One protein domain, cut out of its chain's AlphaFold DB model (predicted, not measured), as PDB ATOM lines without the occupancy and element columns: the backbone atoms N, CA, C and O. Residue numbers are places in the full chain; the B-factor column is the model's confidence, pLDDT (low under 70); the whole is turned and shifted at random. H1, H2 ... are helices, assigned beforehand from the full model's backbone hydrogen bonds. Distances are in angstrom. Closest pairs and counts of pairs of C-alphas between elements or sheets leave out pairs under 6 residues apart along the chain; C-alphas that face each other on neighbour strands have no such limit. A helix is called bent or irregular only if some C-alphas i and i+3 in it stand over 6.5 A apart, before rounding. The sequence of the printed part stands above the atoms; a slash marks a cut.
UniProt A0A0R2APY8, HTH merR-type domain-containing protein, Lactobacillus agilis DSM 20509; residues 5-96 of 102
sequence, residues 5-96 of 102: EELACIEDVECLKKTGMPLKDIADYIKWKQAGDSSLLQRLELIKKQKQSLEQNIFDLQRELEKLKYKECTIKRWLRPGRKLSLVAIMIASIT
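AT A GLANCE: This is residues 5 to 96 of the 102 residues of the protein "HTH merR-type domain-containing protein" of Lactobacillus agilis DSM 20509 (UniProt A0A0R2APY8). One very long helix, H3, makes the length of this model, with H1 and H2 folded back as a pair of short helices near its first end. At its far end a loop turns back into a small helix, H4, which makes no contact with the other helices. The printed part has 92 residues with four named helices, H1, H2, H3 and H4 along the chain, and no named strand; the class is all helix. The whole is extended, with a radius of gyration of the C-alphas of 23.2 A and a rod outline of 70 by 26 by 16 A.

IN THESE COORDINATES: H3, residues 36 to 78, runs 61.1 A from C-alpha 36 at (-34.174, 7.132, 10.401) to C-alpha 78 at (0.669, -23.119, -29.606). It is irregular, with C-alphas 38 and 41 7.9 A apart, and has a kink of 36 degrees near residue 43. H2 is residues 23 to 34, 16.8 A long. H1 is residues 5 to 18, 20.0 A long, from C-alpha 5 at (-37.666, 6.984, -1.730). H4 is residues 87 to 92, 9.2 A long.

HOW THE PARTS SIT: H2 and H3 form a helical hairpin and touch, H2 with residues 29 to 33 alone and H3 with residues 39 to 46 alone; their closest C-alphas, of Trp 32 and Ser 39, are 5.4 A apart. They run opposite ways at a steep tilt of 39 degrees. H1 and H2 form another helical hairpin and touch, opposite ways at a shallow tilt of 23 degrees, with the closest C-alphas, of Val 13 and Ile 26, 6.7 A apart. H1 and H3 are close but not clearly touching: their closest C-alphas, of Leu 16 and Gln 50, are 8.0 A apart. H4 is apart from H1, H2 and H3. Every O i to N i+4 pair is within hydrogen-bond range in H1, H2 and H4, and 36 of 39 are in H3.

THE WHOLE: The two C-alphas farthest apart, of Ser 38 and Lys 84, are 71.2 A apart. Residues 58 to 70 of H3 stand free, as do residues 79 to 89, of which 87 to 89 belong to H4. The printed part has no cut. The links H1 to H2 and H2 to H3 are tight, and H3 to H4 is short. Mean pLDDT of the printed part is 87.5; residues 82 to 96 are under 70.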
ATOM      1  N   GLU A   5     -38.335   7.679  -2.836       88.31
ATOM      2  CA  GLU A   5     -37.666   6.984  -1.730       88.31
ATOM      3  C   GLU A   5     -37.849   5.463  -1.807       88.31
ATOM      4  O   GLU A   5     -36.913   4.716  -1.507       88.31
ATOM      5  N   GLU A   6     -39.029   4.997  -2.226       90.31
ATOM      6  CA  GLU A   6     -39.304   3.570  -2.422       90.31
ATOM      7  C   GLU A   6     -38.432   2.985  -3.537       90.31
ATOM      8  O   GLU A   6     -37.838   1.920  -3.355       90.31
ATOM      9  N   LEU A   7     -38.278   3.707  -4.651       93.81
ATOM     10  CA  LEU A   7     -37.387   3.309  -5.744       93.81
ATOM     11  C   LEU A   7     -35.920   3.257  -5.295       93.81
ATOM     12  O   LEU A   7     -35.261   2.241  -5.503       93.81
ATOM     13  N   ALA A   8     -35.434   4.281  -4.588       90.94
ATOM     14  CA  ALA A   8     -34.072   4.289  -4.048       90.94
ATOM     15  C   ALA A   8     -33.829   3.140  -3.049       90.94
ATOM     16  O   ALA A   8     -32.729   2.607  -2.929       90.94
ATOM     17  N   CYS A   9     -34.857   2.730  -2.303       92.00
ATOM     18  CA  CYS A   9     -34.785   1.569  -1.421       92.00
ATOM     19  C   CYS A   9     -34.619   0.254  -2.197       92.00
ATOM     20  O   CYS A   9     -33.835  -0.603  -1.792       92.00
ATOM     21  N   ILE A  10     -35.315   0.107  -3.325       94.25
ATOM     22  CA  ILE A  10     -35.193  -1.065  -4.199       94.25
ATOM     23  C   ILE A  10     -33.789  -1.137  -4.814       94.25
ATOM     24  O   ILE A  10     -33.187  -2.211  -4.817       94.25
ATOM     25  N   GLU A  11     -33.248  -0.006  -5.272       94.31
ATOM     26  CA  GLU A  11     -31.888   0.079  -5.822       94.31
ATOM     27  C   GLU A  11     -30.822  -0.318  -4.790       94.31
ATOM     28  O   GLU A  11     -29.930  -1.118  -5.096       94.31
ATOM     29  N   ASP A  12     -30.950   0.160  -3.546       93.06
ATOM     30  CA  ASP A  12     -30.077  -0.249  -2.441       93.06
ATOM     31  C   ASP A  12     -30.117  -1.774  -2.250       93.06
ATOM     32  O   ASP A  12     -29.075  -2.431  -2.225       93.06
ATOM     33  N   VAL A  13     -31.314  -2.364  -2.148       94.44
ATOM     34  CA  VAL A  13     -31.486  -3.816  -1.950       94.44
ATOM     35  C   VAL A  13     -30.885  -4.611  -3.104       94.44
ATOM     36  O   VAL A  13     -30.223  -5.627  -2.877       94.44
ATOM     37  N   GLU A  14     -31.097  -4.165  -4.342       95.56
ATOM     38  CA  GLU A  14     -30.543  -4.823  -5.519       95.56
ATOM     39  C   GLU A  14     -29.009  -4.807  -5.491       95.56
ATOM     40  O   GLU A  14     -28.375  -5.842  -5.720       95.56
ATOM     41  N   CYS A  15     -28.408  -3.665  -5.150       95.06
ATOM     42  CA  CYS A  15     -26.963  -3.521  -5.001       95.06
ATOM     43  C   CYS A  15     -26.407  -4.432  -3.893       95.06
ATOM     44  O   CYS A  15     -25.479  -5.217  -4.122       95.06
ATOM     45  N   LEU A  16     -27.005  -4.399  -2.700       95.12
ATOM     46  CA  LEU A  16     -26.571  -5.213  -1.561       95.12
ATOM     47  C   LEU A  16     -26.667  -6.712  -1.869       95.12
ATOM     48  O   LEU A  16     -25.735  -7.471  -1.596       95.12
ATOM     49  N   LYS A  17     -27.743  -7.138  -2.536       95.38
ATOM     50  CA  LYS A  17     -27.906  -8.526  -2.973       95.38
ATOM     51  C   LYS A  17     -26.856  -8.928  -4.011       95.38
ATOM     52  O   LYS A  17     -26.246  -9.985  -3.875       95.38
ATOM     53  N   LYS A  18     -26.623  -8.102  -5.040       94.62
ATOM     54  CA  LYS A  18     -25.635  -8.383  -6.103       94.62
ATOM     55  C   LYS A  18     -24.208  -8.477  -5.572       94.62
ATOM     56  O   LYS A  18     -23.410  -9.237  -6.109       94.62
ATOM     57  N   THR A  19     -23.896  -7.739  -4.512       93.69
ATOM     58  CA  THR A  19     -22.575  -7.778  -3.869       93.69
ATOM     59  C   THR A  19     -22.412  -8.946  -2.888       93.69
ATOM     60  O   THR A  19     -21.343  -9.104  -2.305       93.69
ATOM     61  N   GLY A  20     -23.430  -9.800  -2.730       92.19
ATOM     62  CA  GLY A  20     -23.358 -11.018  -1.924       92.19
ATOM     63  C   GLY A  20     -23.667 -10.821  -0.440       92.19
ATOM     64  O   GLY A  20     -23.316 -11.680   0.366       92.19
ATOM     65  N   MET A  21     -24.313  -9.713  -0.060       94.62
ATOM     66  CA  MET A  21     -24.740  -9.508   1.324       94.62
ATOM     67  C   MET A  21     -25.818 -10.541   1.720       94.62
ATOM     68  O   MET A  21     -26.760 -10.767   0.951       94.62
ATOM     69  N   PRO A  22     -25.732 -11.164   2.913       94.69
ATOM     70  CA  PRO A  22     -26.764 -12.073   3.404       94.69
ATOM     71  C   PRO A  22     -28.134 -11.396   3.513       94.69
ATOM     72  O   PRO A  22     -28.239 -10.254   3.954       94.69
ATOM     73  N   LEU A  23     -29.213 -12.129   3.209       94.06
ATOM     74  CA  LEU A  23     -30.586 -11.599   3.293       94.06
ATOM     75  C   LEU A  23     -30.945 -11.050   4.682       94.06
ATOM     76  O   LEU A  23     -31.725 -10.107   4.778       94.06
ATOM     77  N   LYS A  24     -30.366 -11.621   5.746       94.50
ATOM     78  CA  LYS A  24     -30.547 -11.136   7.119       94.50
ATOM     79  C   LYS A  24     -30.018  -9.707   7.285       94.50
ATOM     80  O   LYS A  24     -30.746  -8.849   7.768       94.50
ATOM     81  N   ASP A  25     -28.802  -9.449   6.813       94.81
ATOM     82  CA  ASP A  25     -28.154  -8.140   6.922       94.81
ATOM     83  C   ASP A  25     -28.867  -7.092   6.050       94.81
ATOM     84  O   ASP A  25     -29.012  -5.937   6.446       94.81
ATOM     85  N   ILE A  26     -29.392  -7.505   4.887       95.81
ATOM     86  CA  ILE A  26     -30.235  -6.649   4.038       95.81
ATOM     87  C   ILE A  26     -31.537  -6.284   4.767       95.81
ATOM     88  O   ILE A  26     -31.943  -5.124   4.750       95.81
ATOM     89  N   ALA A  27     -32.193  -7.238   5.434       95.06
ATOM     90  CA  ALA A  27     -33.404  -6.959   6.208       95.06
ATOM     91  C   ALA A  27     -33.130  -5.985   7.367       95.06
ATOM     92  O   ALA A  27     -33.905  -5.046   7.578       95.06
ATOM     93  N   ASP A  28     -32.007  -6.162   8.070       95.44
ATOM     94  CA  ASP A  28     -31.569  -5.254   9.133       95.44
ATOM     95  C   ASP A  28     -31.286  -3.842   8.585       95.44
ATOM     96  O   ASP A  28     -31.749  -2.859   9.167       95.44
ATOM     97  N   TYR A  29     -30.647  -3.720   7.414       95.56
ATOM     98  CA  TYR A  29     -30.442  -2.433   6.737       95.56
ATOM     99  C   TYR A  29     -31.759  -1.700   6.450       95.56
ATOM    100  O   TYR A  29     -31.869  -0.500   6.715       95.56
ATOM    101  N   ILE A  30     -32.779  -2.406   5.951       94.25
ATOM    102  CA  ILE A  30     -34.089  -1.811   5.645       94.25
ATOM    103  C   ILE A  30     -34.800  -1.364   6.919       94.25
ATOM    104  O   ILE A  30     -35.318  -0.246   6.975       94.25
ATOM    105  N   LYS A  31     -34.758  -2.184   7.973       95.25
ATOM    106  CA  LYS A  31     -35.291  -1.823   9.292       95.25
ATOM    107  C   LYS A  31     -34.613  -0.567   9.844       95.25
ATOM    108  O   LYS A  31     -35.279   0.326  10.362       95.25
ATOM    109  N   TRP A  32     -33.294  -0.465   9.708       95.75
ATOM    110  CA  TRP A  32     -32.543   0.721  10.113       95.75
ATOM    111  C   TRP A  32     -32.890   1.942   9.271       95.75
ATOM    112  O   TRP A  32     -33.068   3.025   9.826       95.75
ATOM    113  N   LYS A  33     -33.049   1.787   7.954       91.75
ATOM    114  CA  LYS A  33     -33.463   2.876   7.061       91.75
ATOM    115  C   LYS A  33     -34.827   3.447   7.473       91.75
ATOM    116  O   LYS A  33     -34.978   4.662   7.503       91.75
ATOM    117  N   GLN A  34     -35.767   2.592   7.889       91.50
ATOM    118  CA  GLN A  34     -37.067   3.005   8.443       91.50
ATOM    119  C   GLN A  34     -36.957   3.697   9.813       91.50
ATOM    120  O   GLN A  34     -37.738   4.596  10.105       91.50
ATOM    121  N   ALA A  35     -35.980   3.317  10.645       93.38
ATOM    122  CA  ALA A  35     -35.722   3.944  11.948       93.38
ATOM    123  C   ALA A  35     -35.071   5.345  11.860       93.38
ATOM    124  O   ALA A  35     -34.908   6.018  12.882       93.38
ATOM    125  N   GLY A  36     -34.687   5.787  10.657       92.62
ATOM    126  CA  GLY A  36     -34.174   7.132  10.401       92.62
ATOM    127  C   GLY A  36     -32.780   7.387  10.982       92.62
ATOM    128  O   GLY A  36     -31.882   6.545  10.896       92.62
ATOM    129  N   ASP A  37     -32.579   8.578  11.542       95.19
ATOM    130  CA  ASP A  37     -31.247   9.089  11.904       95.19
ATOM    131  C   ASP A  37     -30.587   8.333  13.057       95.19
ATOM    132  O   ASP A  37     -29.360   8.230  13.118       95.19
ATOM    133  N   SER A  38     -31.397   7.717  13.920       95.06
ATOM    134  CA  SER A  38     -30.932   6.891  15.043       95.06
ATOM    135  C   SER A  38     -30.041   5.716  14.614       95.06
ATOM    136  O   SER A  38     -29.272   5.203  15.425       95.06
ATOM    137  N   SER A  39     -30.110   5.314  13.340       95.62
ATOM    138  CA  SER A  39     -29.409   4.151  12.796       95.62
ATOM    139  C   SER A  39     -28.287   4.475  11.803       95.62
ATOM    140  O   SER A  39     -27.718   3.567  11.189       95.62
ATOM    141  N   LEU A  40     -27.957   5.758  11.602       95.38
ATOM    142  CA  LEU A  40     -26.983   6.187  10.588       95.38
ATOM    143  C   LEU A  40     -25.617   5.512  10.754       95.38
ATOM    144  O   LEU A  40     -25.028   5.071   9.767       95.38
ATOM    145  N   LEU A  41     -25.136   5.387  11.994       96.50
ATOM    146  CA  LEU A  41     -23.852   4.746  12.286       96.50
ATOM    147  C   LEU A  41     -23.859   3.256  11.921       96.50
ATOM    148  O   LEU A  41     -22.935   2.791  11.258       96.50
ATOM    149  N   GLN A  42     -24.925   2.533  12.265       95.75
ATOM    150  CA  GLN A  42     -25.060   1.101  11.969       95.75
ATOM    151  C   GLN A  42     -25.118   0.851  10.458       95.75
ATOM    152  O   GLN A  42     -24.437  -0.033   9.936       95.75
ATOM    153  N   ARG A  43     -25.879   1.683   9.731       95.38
ATOM    154  CA  ARG A  43     -25.935   1.634   8.264       95.38
ATOM    155  C   ARG A  43     -24.565   1.906   7.648       95.38
ATOM    156  O   ARG A  43     -24.139   1.169   6.764       95.38
ATOM    157  N   LEU A  44     -23.855   2.925   8.132       96.44
ATOM    158  CA  LEU A  44     -22.527   3.270   7.632       96.44
ATOM    159  C   LEU A  44     -21.516   2.136   7.846       96.44
ATOM    160  O   LEU A  44     -20.749   1.825   6.936       96.44
ATOM    161  N   GLU A  45     -21.507   1.517   9.027       97.06
ATOM    162  CA  GLU A  45     -20.623   0.387   9.332       97.06
ATOM    163  C   GLU A  45     -20.898  -0.818   8.431       97.06
ATOM    164  O   GLU A  45     -19.959  -1.385   7.863       97.06
ATOM    165  N   LEU A  46     -22.173  -1.168   8.232       95.44
ATOM    166  CA  LEU A  46     -22.563  -2.270   7.355       95.44
ATOM    167  C   LEU A  46     -22.096  -2.032   5.912       95.44
ATOM    168  O   LEU A  46     -21.485  -2.913   5.302       95.44
ATOM    169  N   ILE A  47     -22.318  -0.825   5.384       95.44
ATOM    170  CA  ILE A  47     -21.893  -0.458   4.028       95.44
ATOM    171  C   ILE A  47     -20.366  -0.468   3.898       95.44
ATOM    172  O   ILE A  47     -19.848  -0.979   2.906       95.44
ATOM    173  N   LYS A  48     -19.622   0.034   4.894       97.00
ATOM    174  CA  LYS A  48     -18.148  -0.015   4.888       97.00
ATOM    175  C   LYS A  48     -17.627  -1.448   4.829       97.00
ATOM    176  O   LYS A  48     -16.753  -1.738   4.014       97.00
ATOM    177  N   LYS A  49     -18.186  -2.342   5.647       95.69
ATOM    178  CA  LYS A  49     -17.822  -3.763   5.651       95.69
ATOM    179  C   LYS A  49     -18.102  -4.411   4.293       95.69
ATOM    180  O   LYS A  49     -17.238  -5.102   3.754       95.69
ATOM    181  N   GLN A  50     -19.279  -4.153   3.723       95.31
ATOM    182  CA  GLN A  50     -19.653  -4.697   2.419       95.31
ATOM    183  C   GLN A  50     -18.749  -4.173   1.300       95.31
ATOM    184  O   GLN A  50     -18.288  -4.951   0.466       95.31
ATOM    185  N   LYS A  51     -18.442  -2.871   1.315       96.81
ATOM    186  CA  LYS A  51     -17.509  -2.246   0.373       96.81
ATOM    187  C   LYS A  51     -16.134  -2.911   0.434       96.81
ATOM    188  O   LYS A  51     -15.623  -3.311  -0.605       96.81
ATOM    189  N   GLN A  52     -15.571  -3.081   1.629       97.19
ATOM    190  CA  GLN A  52     -14.262  -3.718   1.801       97.19
ATOM    191  C   GLN A  52     -14.259  -5.164   1.280       97.19
ATOM    192  O   GLN A  52     -13.321  -5.579   0.600       97.19
ATOM    193  N   SER A  53     -15.322  -5.931   1.551       95.25
ATOM    194  CA  SER A  53     -15.456  -7.291   1.020       95.25
ATOM    195  C   SER A  53     -15.524  -7.306  -0.508       95.25
ATOM    196  O   SER A  53     -14.931  -8.180  -1.139       95.25
ATOM    197  N   LEU A  54     -16.238  -6.355  -1.113       96.44
ATOM    198  CA  LEU A  54     -16.343  -6.246  -2.565       96.44
ATOM    199  C   LEU A  54     -15.005  -5.860  -3.205       96.44
ATOM    200  O   LEU A  54     -14.631  -6.446  -4.217       96.44
ATOM    201  N   GLU A  55     -14.269  -4.919  -2.612       97.88
ATOM    202  CA  GLU A  55     -12.931  -4.522  -3.070       97.88
ATOM    203  C   GLU A  55     -11.959  -5.711  -3.056       97.88
ATOM    204  O   GLU A  55     -11.261  -5.946  -4.044       97.88
ATOM    205  N   GLN A  56     -11.973  -6.515  -1.988       96.94
ATOM    206  CA  GLN A  56     -11.166  -7.732  -1.907       96.94
ATOM    207  C   GLN A  56     -11.566  -8.757  -2.980       96.94
ATOM    208  O   GLN A  56     -10.705  -9.299  -3.672       96.94
ATOM    209  N   ASN A  57     -12.869  -8.970  -3.187       96.06
ATOM    210  CA  ASN A  57     -13.364  -9.867  -4.234       96.06
ATOM    211  C   ASN A  57     -12.928  -9.411  -5.634       96.06
ATOM    212  O   ASN A  57     -12.528 -10.239  -6.451       96.06
ATOM    213  N   ILE A  58     -12.979  -8.105  -5.919       97.19
ATOM    214  CA  ILE A  58     -12.505  -7.539  -7.190       97.19
ATOM    215  C   ILE A  58     -11.014  -7.824  -7.372       97.19
ATOM    216  O   ILE A  58     -10.615  -8.281  -8.443       97.19
ATOM    217  N   PHE A  59     -10.203  -7.596  -6.337       97.88
ATOM    218  CA  PHE A  59      -8.768  -7.870  -6.377       97.88
ATOM    219  C   PHE A  59      -8.472  -9.347  -6.688       97.88
ATOM    220  O   PHE A  59      -7.681  -9.655  -7.584       97.88
ATOM    221  N   ASP A  60      -9.144 -10.274  -6.003       97.19
ATOM    222  CA  ASP A  60      -8.952 -11.708  -6.229       97.19
ATOM    223  C   ASP A  60      -9.422 -12.142  -7.626       97.19
ATOM    224  O   ASP A  60      -8.707 -12.871  -8.319       97.19
ATOM    225  N   LEU A  61     -10.575 -11.649  -8.094       97.88
ATOM    226  CA  LEU A  61     -11.082 -11.934  -9.440       97.88
ATOM    227  C   LEU A  61     -10.159 -11.392 -10.534       97.88
ATOM    228  O   LEU A  61      -9.941 -12.071 -11.538       97.88
ATOM    229  N   GLN A  62      -9.579 -10.206 -10.345       98.06
ATOM    230  CA  GLN A  62      -8.579  -9.659 -11.260       98.06
ATOM    231  C   GLN A  62      -7.334 -10.551 -11.318       98.06
ATOM    232  O   GLN A  62      -6.861 -10.865 -12.409       98.06
ATOM    233  N   ARG A  63      -6.843 -11.037 -10.170       96.94
ATOM    234  CA  ARG A  63      -5.709 -11.972 -10.127       96.94
ATOM    235  C   ARG A  63      -6.007 -13.272 -10.877       96.94
ATOM    236  O   ARG A  63      -5.157 -13.758 -11.622       96.94
ATOM    237  N   GLU A  64      -7.191 -13.850 -10.692       97.62
ATOM    238  CA  GLU A  64      -7.581 -15.065 -11.419       97.62
ATOM    239  C   GLU A  64      -7.770 -14.801 -12.921       97.62
ATOM    240  O   GLU A  64      -7.345 -15.612 -13.749       97.62
ATOM    241  N   LEU A  65      -8.312 -13.639 -13.296       97.88
ATOM    242  CA  LEU A  65      -8.429 -13.218 -14.691       97.88
ATOM    243  C   LEU A  65      -7.057 -13.116 -15.373       97.88
ATOM    244  O   LEU A  65      -6.908 -13.580 -16.502       97.88
ATOM    245  N   GLU A  66      -6.037 -12.580 -14.698       97.12
ATOM    246  CA  GLU A  66      -4.674 -12.522 -15.245       97.12
ATOM    247  C   GLU A  66      -4.086 -13.917 -15.505       97.12
ATOM    248  O   GLU A  66      -3.473 -14.156 -16.551       97.12
ATOM    249  N   LYS A  67      -4.346 -14.895 -14.626       94.50
ATOM    250  CA  LYS A  67      -3.945 -16.291 -14.878       94.50
ATOM    251  C   LYS A  67      -4.639 -16.865 -16.114       94.50
ATOM    252  O   LYS A  67      -4.008 -17.578 -16.898       94.50
ATOM    253  N   LEU A  68      -5.927 -16.570 -16.301       95.56
ATOM    254  CA  LEU A  68      -6.680 -17.014 -17.477       95.56
ATOM    255  C   LEU A  68      -6.156 -16.361 -18.761       95.56
ATOM    256  O   LEU A  68      -5.913 -17.077 -19.733       95.56
ATOM    257  N   LYS A  69      -5.883 -15.050 -18.749       95.50
ATOM    258  CA  LYS A  69      -5.259 -14.334 -19.876       95.50
ATOM    259  C   LYS A  69      -3.913 -14.946 -20.261       95.50
ATOM    260  O   LYS A  69      -3.641 -15.155 -21.445       95.50
ATOM    261  N   TYR A  70      -3.077 -15.290 -19.278       93.69
ATOM    262  CA  TYR A  70      -1.807 -15.970 -19.531       93.69
ATOM    263  C   TYR A  70      -2.005 -17.339 -20.197       93.69
ATOM    264  O   TYR A  70      -1.327 -17.656 -21.183       93.69
ATOM    265  N   LYS A  71      -2.953 -18.147 -19.703       89.94
ATOM    266  CA  LYS A  71      -3.282 -19.449 -20.305       89.94
ATOM    267  C   LYS A  71      -3.784 -19.294 -21.737       89.94
ATOM    268  O   LYS A  71      -3.310 -19.997 -22.625       89.94
ATOM    269  N   GLU A  72      -4.684 -18.348 -21.982       90.88
ATOM    270  CA  GLU A  72      -5.205 -18.056 -23.315       90.88
ATOM    271  C   GLU A  72      -4.086 -17.629 -24.279       90.88
ATOM    272  O   GLU A  72      -3.983 -18.160 -25.386       90.88
ATOM    273  N   CYS A  73      -3.199 -16.723 -23.852       89.00
ATOM    274  CA  CYS A  73      -2.045 -16.282 -24.642       89.00
ATOM    275  C   CYS A  73      -1.116 -17.454 -24.987       89.00
ATOM    276  O   CYS A  73      -0.699 -17.624 -26.139       89.00
ATOM    277  N   THR A  74      -0.842 -18.305 -23.996       85.12
ATOM    278  CA  THR A  74      -0.056 -19.531 -24.152       85.12
ATOM    279  C   THR A  74      -0.690 -20.453 -25.190       85.12
ATOM    280  O   THR A  74      -0.033 -20.826 -26.160       85.12
ATOM    281  N   ILE A  75      -1.980 -20.763 -25.064       86.19
ATOM    282  CA  ILE A  75      -2.706 -21.620 -26.014       86.19
ATOM    283  C   ILE A  75      -2.683 -21.019 -27.428       86.19
ATOM    284  O   ILE A  75      -2.311 -21.708 -28.379       86.19
ATOM    285  N   LYS A  76      -2.967 -19.717 -27.578       88.69
ATOM    286  CA  LYS A  76      -2.882 -19.003 -28.868       88.69
ATOM    287  C   LYS A  76      -1.491 -19.099 -29.497       88.69
ATOM    288  O   LYS A  76      -1.361 -19.215 -30.714       88.69
ATOM    289  N   ARG A  77      -0.425 -19.079 -28.688       82.44
ATOM    290  CA  ARG A  77       0.952 -19.274 -29.164       82.44
ATOM    291  C   ARG A  77       1.155 -20.686 -29.730       82.44
ATOM    292  O   ARG A  77       1.869 -20.821 -30.724       82.44
ATOM    293  N   TRP A  78       0.567 -21.725 -29.136       73.62
ATOM    294  CA  TRP A  78       0.669 -23.119 -29.606       73.62
ATOM    295  C   TRP A  78      -0.191 -23.425 -30.831       73.62
ATOM    296  O   TRP A  78       0.244 -24.205 -31.668       73.62
ATOM    297  N   LEU A  79      -1.331 -22.750 -30.988       81.56
ATOM    298  CA  LEU A  79      -2.232 -22.900 -32.139       81.56
ATOM    299  C   LEU A  79      -1.708 -22.290 -33.449       81.56
ATOM    300  O   LEU A  79      -2.365 -22.406 -34.481       81.56
ATOM    301  N   ARG A  80      -0.542 -21.630 -33.448       75.75
ATOM    302  CA  ARG A  80       0.027 -21.093 -34.690       75.75
ATOM    303  C   ARG A  80       0.331 -22.230 -35.673       75.75
ATOM    304  O   ARG A  80       1.039 -23.167 -35.287       75.75
ATOM    305  N   PRO A  81      -0.151 -22.144 -36.926       72.62
ATOM    306  CA  PRO A  81       0.068 -23.184 -37.922       72.62
ATOM    307  C   PRO A  81       1.569 -23.414 -38.150       72.62
ATOM    308  O   PRO A  81       2.356 -22.469 -38.161       72.62
ATOM    309  N   GLY A  82       1.958 -24.684 -38.298       66.62
ATOM    310  CA  GLY A  82       3.348 -25.096 -38.540       66.62
ATOM    311  C   GLY A  82       4.060 -25.790 -37.371       66.62
ATOM    312  O   GLY A  82       5.214 -26.179 -37.528       66.62
ATOM    313  N   ARG A  83       3.409 -26.006 -36.216       59.78
ATOM    314  CA  ARG A  83       3.987 -26.790 -35.106       59.78
ATOM    315  C   ARG A  83       3.293 -28.145 -34.939       59.78
ATOM    316  O   ARG A  83       2.120 -28.204 -34.598       59.78
ATOM    317  N   LYS A  84       4.033 -29.242 -35.140       56.25
ATOM    318  CA  LYS A  84       3.614 -30.587 -34.713       56.25
ATOM    319  C   LYS A  84       3.961 -30.736 -33.230       56.25
ATOM    320  O   LYS A  84       5.141 -30.794 -32.900       56.25
ATOM    321  N   LEU A  85       2.973 -30.782 -32.338       56.12
ATOM    322  CA  LEU A  85       3.193 -31.170 -30.939       56.12
ATOM    323  C   LEU A  85       2.328 -32.371 -30.571       56.12
ATOM    324  O   LEU A  85       1.149 -32.430 -30.915       56.12
ATOM    325  N   SER A  86       2.932 -33.313 -29.850       56.59
ATOM    326  CA  SER A  86       2.236 -34.429 -29.222       56.59
ATOM    327  C   SER A  86       1.522 -33.961 -27.948       56.59
ATOM    328  O   SER A  86       2.021 -33.103 -27.217       56.59
ATOM    329  N   LEU A  87       0.362 -34.561 -27.662       55.59
ATOM    330  CA  LEU A  87      -0.470 -34.312 -26.470       55.59
ATOM    331  C   LEU A  87       0.317 -34.359 -25.146       55.59
ATOM    332  O   LEU A  87      -0.030 -33.664 -24.193       55.59
ATOM    333  N   VAL A  88       1.408 -35.129 -25.105       56.16
ATOM    334  CA  VAL A  88       2.274 -35.281 -23.932       56.16
ATOM    335  C   VAL A  88       2.943 -33.956 -23.554       56.16
ATOM    336  O   VAL A  88       2.892 -33.586 -22.388       56.16
ATOM    337  N   ALA A  89       3.474 -33.187 -24.516       59.12
ATOM    338  CA  ALA A  89       4.180 -31.922 -24.252       59.12
ATOM    339  C   ALA A  89       3.267 -30.824 -23.670       59.12
ATOM    340  O   ALA A  89       3.703 -30.009 -22.858       59.12
ATOM    341  N   ILE A  90       1.986 -30.834 -24.053       58.78
ATOM    342  CA  ILE A  90       0.957 -29.919 -23.535       58.78
ATOM    343  C   ILE A  90       0.667 -30.222 -22.055       58.78
ATOM    344  O   ILE A  90       0.464 -29.310 -21.251       58.78
ATOM    345  N   MET A  91       0.697 -31.503 -21.681       55.50
ATOM    346  CA  MET A  91       0.431 -31.944 -20.314       55.50
ATOM    347  C   MET A  91       1.600 -31.619 -19.364       55.50
ATOM    348  O   MET A  91       1.355 -31.142 -18.261       55.50
ATOM    349  N   ILE A  92       2.863 -31.759 -19.802       58.00
ATOM    350  CA  ILE A  92       4.039 -31.437 -18.958       58.00
ATOM    351  C   ILE A  92       4.129 -29.932 -18.658       58.00
ATOM    352  O   ILE A  92       4.404 -29.540 -17.526       58.00
ATOM    353  N   ALA A  93       3.811 -29.084 -19.642       55.69
ATOM    354  CA  ALA A  93       3.782 -27.628 -19.469       55.69
ATOM    355  C   ALA A  93       2.692 -27.148 -18.486       55.69
ATOM    356  O   ALA A  93       2.755 -26.021 -18.003       55.69
ATOM    357  N   SER A  94       1.705 -27.996 -18.177       52.28
ATOM    358  CA  SER A  94       0.650 -27.703 -17.197       52.28
ATOM    359  C   SER A  94       1.076 -28.000 -15.748       52.28
ATOM    360  O   SER A  94       0.435 -27.505 -14.823       52.28
ATOM    361  N   ILE A  95       2.144 -28.787 -15.547       54.03
ATOM    362  CA  ILE A  95       2.680 -29.170 -14.224       54.03
ATOM    363  C   ILE A  95       3.772 -28.184 -13.776       54.03
ATOM    364  O   ILE A  95       3.897 -27.882 -12.590       54.03
ATOM    365  N   THR A  96       4.524 -27.609 -14.715       54.00
ATOM    366  CA  THR A  96       5.416 -26.476 -14.439       54.00
ATOM    367  C   THR A  96       4.596 -25.187 -14.411       54.00
ATOM    368  O   THR A  96       4.327 -24.587 -15.451       54.00
TER     369      THR A  96